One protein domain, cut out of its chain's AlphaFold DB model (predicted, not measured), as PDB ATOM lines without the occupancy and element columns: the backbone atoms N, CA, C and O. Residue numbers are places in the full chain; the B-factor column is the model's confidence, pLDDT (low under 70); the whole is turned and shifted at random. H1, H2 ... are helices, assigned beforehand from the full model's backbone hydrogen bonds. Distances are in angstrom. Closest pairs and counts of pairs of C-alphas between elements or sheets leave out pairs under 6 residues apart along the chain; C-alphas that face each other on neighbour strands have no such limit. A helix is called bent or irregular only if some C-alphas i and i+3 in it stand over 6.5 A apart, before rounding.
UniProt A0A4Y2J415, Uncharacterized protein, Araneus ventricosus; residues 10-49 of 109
ATOM      1  N   GLU A  10     135.560 158.025 120.748       85.81
ATOM      2  CA  GLU A  10     134.419 157.118 120.550       85.81
ATOM      3  C   GLU A  10     134.113 156.857 119.069       85.81
ATOM      4  O   GLU A  10     133.802 155.728 118.687       85.81
ATOM      5  N   ARG A  11     134.257 157.857 118.187       84.38
ATOM      6  CA  ARG A  11     134.093 157.639 116.737       84.38
ATOM      7  C   ARG A  11     135.228 156.830 116.126       84.38
ATOM      8  O   ARG A  11     135.003 156.161 115.115       84.38
ATOM      9  N   PHE A  12     136.433 156.912 116.687       83.75
ATOM     10  CA  PHE A  12     137.534 156.040 116.292       83.75
ATOM     11  C   PHE A  12     137.206 154.586 116.648       83.75
ATOM     12  O   PHE A  12     137.203 153.740 115.751       83.75
ATOM     13  N   TYR A  13     136.824 154.318 117.901       86.25
ATOM     14  CA  TYR A  13     136.491 152.966 118.353       86.25
ATOM     15  C   TYR A  13     135.274 152.389 117.628       86.25
ATOM     16  O   TYR A  13     135.338 151.246 117.198       86.25
ATOM     17  N   LEU A  14     134.236 153.188 117.338       89.19
ATOM     18  CA  LEU A  14     133.065 152.770 116.548       89.19
ATOM     19  C   LEU A  14     133.420 152.154 115.180       89.19
ATOM     20  O   LEU A  14     132.701 151.287 114.679       89.19
ATOM     21  N   ARG A  15     134.514 152.580 114.537       86.81
ATOM     22  CA  ARG A  15     134.913 152.017 113.235       86.81
ATOM     23  C   ARG A  15     135.329 150.552 113.342       86.81
ATOM     24  O   ARG A  15     135.109 149.801 112.397       86.81
ATOM     25  N   MET A  16     135.902 150.143 114.470       87.19
ATOM     26  CA  MET A  16     136.431 148.794 114.677       87.19
ATOM     27  C   MET A  16     135.342 147.704 114.599       87.19
ATOM     28  O   MET A  16     135.512 146.777 113.798       87.19
ATOM     29  N   PRO A  17     134.204 147.794 115.322       87.19
ATOM     30  CA  PRO A  17     133.136 146.810 115.225       87.19
ATOM     31  C   PRO A  17     132.349 146.930 113.920       87.19
ATOM     32  O   PRO A  17     131.953 145.904 113.377       87.19
ATOM     33  N   LEU A  18     132.183 148.132 113.349       87.81
ATOM     34  CA  LEU A  18     131.513 148.315 112.050       87.81
ATOM     35  C   LEU A  18     132.212 147.576 110.899       87.81
ATOM     36  O   LEU A  18     131.559 147.173 109.940       87.81
ATOM     37  N   LEU A  19     133.531 147.397 110.983       84.81
ATOM     38  CA  LEU A  19     134.302 146.656 109.983       84.81
ATOM     39  C   LEU A  19     134.214 145.131 110.152       84.81
ATOM     40  O   LEU A  19     134.648 144.404 109.261       84.81
ATOM     41  N   ARG A  20     133.690 144.634 111.280       83.94
ATOM     42  CA  ARG A  20     133.719 143.204 111.643       83.94
ATOM     43  C   ARG A  20     132.334 142.593 111.848       83.94
ATOM     44  O   ARG A  20     132.134 141.432 111.502       83.94
ATOM     45  N   LYS A  21     131.388 143.347 112.409       82.75
ATOM     46  CA  LYS A  21     130.025 142.897 112.703       82.75
ATOM     47  C   LYS A  21     129.087 143.256 111.545       82.75
ATOM     48  O   LYS A  21     129.041 144.400 111.104       82.75
ATOM     49  N   THR A  22     128.312 142.284 111.066       78.44
ATOM     50  CA  THR A  22     127.314 142.456 109.995       78.44
ATOM     51  C   THR A  22     125.907 142.149 110.512       78.44
ATOM     52  O   THR A  22     125.741 141.417 111.482       78.44
ATOM     53  N   GLY A  23     124.874 142.728 109.886       80.81
ATOM     54  CA  GLY A  23     123.470 142.433 110.219       80.81
ATOM     55  C   GLY A  23     122.906 143.142 111.459       80.81
ATOM     56  O   GLY A  23     121.803 142.819 111.887       80.81
ATOM     57  N   LEU A  24     123.633 144.108 112.022       83.50
ATOM     58  CA  LEU A  24     123.171 144.925 113.148       83.50
ATOM     59  C   LEU A  24     122.286 146.077 112.660       83.50
ATOM     60  O   LEU A  24     122.553 146.655 111.605       83.50
ATOM     61  N   ILE A  25     121.254 146.421 113.436       86.69
ATOM     62  CA  ILE A  25     120.261 147.442 113.061       86.69
ATOM     63  C   ILE A  25     120.327 148.693 113.946       86.69
ATOM     64  O   ILE A  25     119.723 149.711 113.605       86.69
ATOM     65  N   SER A  26     121.074 148.650 115.056       89.00
ATOM     66  CA  SER A  26     121.242 149.775 115.976       89.00
ATOM     67  C   SER A  26     122.660 149.892 116.560       89.00
ATOM     68  O   SER A  26     123.430 148.931 116.603       89.00
ATOM     69  N   PHE A  27     123.007 151.083 117.068       87.12
ATOM     70  CA  PHE A  27     124.251 151.297 117.822       87.12
ATOM     71  C   PHE A  27     124.286 150.538 119.151       87.12
ATOM     72  O   PHE A  27     125.362 150.160 119.608       87.12
ATOM     73  N   ASN A  28     123.130 150.284 119.765       88.81
ATOM     74  CA  ASN A  28     123.081 149.466 120.972       88.81
ATOM     75  C   ASN A  28     123.392 148.003 120.650       88.81
ATOM     76  O   ASN A  28     124.076 147.356 121.434       88.81
ATOM     77  N   ASP A  29     122.982 147.510 119.479       86.56
ATOM     78  CA  ASP A  29     123.328 146.153 119.039       86.56
ATOM     79  C   ASP A  29     124.843 146.027 118.833       86.56
ATOM     80  O   ASP A  29     125.436 145.014 119.192       86.56
ATOM     81  N   LEU A  30     125.487 147.079 118.306       87.00
ATOM     82  CA  LEU A  30     126.948 147.151 118.194       87.00
ATOM     83  C   LEU A  30     127.620 147.049 119.565       87.00
ATOM     84  O   LEU A  30     128.564 146.279 119.701       87.00
ATOM     85  N   LYS A  31     127.100 147.760 120.573       88.94
ATOM     86  CA  LYS A  31     127.635 147.773 121.945       88.94
ATOM     87  C   LYS A  31     127.223 146.582 122.813       88.94
ATOM     88  O   LYS A  31     127.648 146.505 123.961       88.94
ATOM     89  N   THR A  32     126.382 145.678 122.317       90.31
ATOM     90  CA  THR A  32     125.932 144.517 123.093       90.31
ATOM     91  C   THR A  32     126.843 143.322 122.820       90.31
ATOM     92  O   THR A  32     127.024 142.922 121.668       90.31
ATOM     93  N   ILE A  33     127.402 142.735 123.878       85.62
ATOM     94  CA  ILE A  33     128.202 141.506 123.837       85.62
ATOM     95  C   ILE A  33     127.577 140.512 124.812       85.62
ATOM     96  O   ILE A  33     127.362 140.843 125.977       85.62
ATOM     97  N   ASP A  34     127.233 139.315 124.330       85.94
ATOM     98  CA  ASP A  34     126.636 138.235 125.133       85.94
ATOM     99  C   ASP A  34     125.447 138.682 126.014       85.94
ATOM    100  O   ASP A  34     125.262 138.234 127.143       85.94
ATOM    101  N   GLY A  35     124.623 139.599 125.493       85.62
ATOM    102  CA  GLY A  35     123.444 140.139 126.181       85.62
ATOM    103  C   GLY A  35     123.724 141.273 127.175       85.62
ATOM    104  O   GLY A  35     122.776 141.809 127.745       85.62
ATOM    105  N   THR A  36     124.983 141.678 127.351       89.50
ATOM    106  CA  THR A  36     125.379 142.816 128.193       89.50
ATOM    107  C   THR A  36     125.712 144.023 127.320       89.50
ATOM    108  O   THR A  36     126.467 143.910 126.356       89.50
ATOM    109  N   LEU A  37     125.133 145.183 127.637       91.88
ATOM    110  CA  LEU A  37     125.371 146.433 126.914       91.88
ATOM    111  C   LEU A  37     126.578 147.168 127.508       91.88
ATOM    112  O   LEU A  37     126.534 147.554 128.673       91.88
ATOM    113  N   CYS A  38     127.605 147.417 126.698       90.38
ATOM    114  CA  CYS A  38     128.735 148.270 127.062       90.38
ATOM    115  C   CYS A  38     128.350 149.761 127.034       90.38
ATOM    116  O   CYS A  38     127.546 150.221 126.203       90.38
ATOM    117  N   GLU A  39     128.958 150.555 127.914       89.75
ATOM    118  CA  GLU A  39     128.702 151.994 127.991       89.75
ATOM    119  C   GLU A  39     129.307 152.724 126.784       89.75
ATOM    120  O   GLU A  39     128.647 153.584 126.186       89.75
ATOM    121  N   THR A  40     130.498 152.305 126.352       89.56
ATOM    122  CA  THR A  40     131.287 152.935 125.278       89.56
ATOM    123  C   THR A  40     131.658 151.945 124.169       89.56
ATOM    124  O   THR A  40     131.712 150.734 124.399       89.56
ATOM    125  N   PHE A  41     131.921 152.438 122.952       88.44
ATOM    126  CA  PHE A  41     132.497 151.609 121.884       88.44
ATOM    127  C   PHE A  41     133.917 151.164 122.230       88.44
ATOM    128  O   PHE A  41     134.314 150.066 121.851       88.44
ATOM    129  N   GLN A  42     134.670 151.974 122.982       86.12
ATOM    130  CA  GLN A  42     135.973 151.557 123.495       86.12
ATOM    131  C   GLN A  42     135.862 150.291 124.353       86.12
ATOM    132  O   GLN A  42     136.581 149.328 124.112       86.12
ATOM    133  N   GLU A  43     134.960 150.275 125.334       86.56
ATOM    134  CA  GLU A  43     134.741 149.124 126.216       86.56
ATOM    135  C   GLU A  43     134.315 147.877 125.433       86.56
ATOM    136  O   GLU A  43     134.871 146.801 125.639       86.56
ATOM    137  N   GLU A  44     133.399 148.031 124.475       89.00
ATOM    138  CA  GLU A  44     133.006 146.946 123.573       89.00
ATOM    139  C   GLU A  44     134.211 146.387 122.800       89.00
ATOM    140  O   GLU A  44     134.432 145.175 122.766       89.00
ATOM    141  N   CYS A  45     135.050 147.265 122.253       86.75
ATOM    142  CA  CYS A  45     136.272 146.872 121.563       86.75
ATOM    143  C   CYS A  45     137.267 146.156 122.489       86.75
ATOM    144  O   CYS A  45     137.911 145.207 122.041       86.75
ATOM    145  N   LYS A  46     137.380 146.548 123.766       83.94
ATOM    146  CA  LYS A  46     138.224 145.841 124.750       83.94
ATOM    147  C   LYS A  46     137.722 144.428 125.011       83.94
ATOM    148  O   LYS A  46     138.502 143.484 124.937       83.94
ATOM    149  N   VAL A  47     136.425 144.265 125.273       85.19
ATOM    150  CA  VAL A  47     135.827 142.948 125.555       85.19
ATOM    151  C   VAL A  47     135.947 142.017 124.344       85.19
ATOM    152  O   VAL A  47     136.176 140.821 124.503       85.19
ATOM    153  N   LEU A  48     135.872 142.560 123.126       84.44
ATOM    154  CA  LEU A  48     136.111 141.811 121.888       84.44
ATOM    155  C   LEU A  48     137.594 141.522 121.593       84.44
ATOM    156  O   LEU A  48     137.888 140.885 120.578       84.44
ATOM    157  N   GLY A  49     138.528 142.003 122.420       83.38
ATOM    158  CA  GLY A  49     139.969 141.856 122.198       83.38
ATOM    159  C   GLY A  49     140.477 142.612 120.966       83.38
ATOM    160  O   GLY A  49     141.409 142.166 120.303       83.38
TER     161      GLY A  49
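This is residues 10 to 49 of the 109 residues of an uncharacterized protein of Araneus ventricosus (UniProt A0A4Y2J415). What shape do these atoms make? Three short helices sit at the corners of a triangle, and the chain winds round it from H1 through H2 to H3, where H3 comes back to pack on H1 at a steep angle. H2 makes the third corner, near both of the others, with a loop on either side of it. What is it made of? The printed part has 40 residues with three named helices, in the order H1, H2, H3, and no named strand; the class is all helix, and the helices hold 21 of the 40 residues. How large is it? It is compact and rounded, with a radius of gyration of the C-alphas of 8.9 A and spans of 20 by 19 by 15 A.

How does H1, residues 10 to 18, stand to H3, residues 41 to 47? They touch, and their closest C-alphas are those of Tyr 13 and Gln 42, 5.4 A apart. They run the same way at a steep tilt of 55 degrees. Where is H2, residues 27 to 31? It is close to H1 but not clearly touching, and the closest C-alphas are those of Pro 17 and Leu 30, 6.9 A apart. It is also close to H3 but not clearly touching, and the closest C-alphas are those of Lys 31 and Glu 44, 5.7 A apart. What do the backbone N and O atoms show? In H2 and H3 every O i to N i+4 pair is within hydrogen-bond range. In H1 2 of 5 such pairs are within range, beside 3 of 6 O i to N i+3 pairs.

Where does H1 begin and end? It runs from C-alpha 10 at (134.419, 157.118, 120.550) to C-alpha 18 at (131.513, 148.315, 112.050), 12.6 A from first to last C-alpha. It is neither bent nor irregular, but only just: C-alphas 14 and 17 are 6.1 A apart. How long are the two later helices? H2, residues 27 to 31, measures 6.4 A from first to last C-alpha. H3, residues 41 to 47, measures 10.0 A and ends with C-alpha 47 at (135.827, 142.948, 125.555).

How far does it reach? The two C-alphas farthest apart are those of Phe 12 and Gly 35, at 23.4 A. What joins the helices? The links from H1 to H2, 8 residues, and from H2 to H3, 9 residues, are both short, and the printed part has no cut. In the second link, residues 32 to 33 pair with residues 36 to 37, antiparallel. How sure is the model? The mean pLDDT of the printed part is 86.5, and no printed residue is under 70.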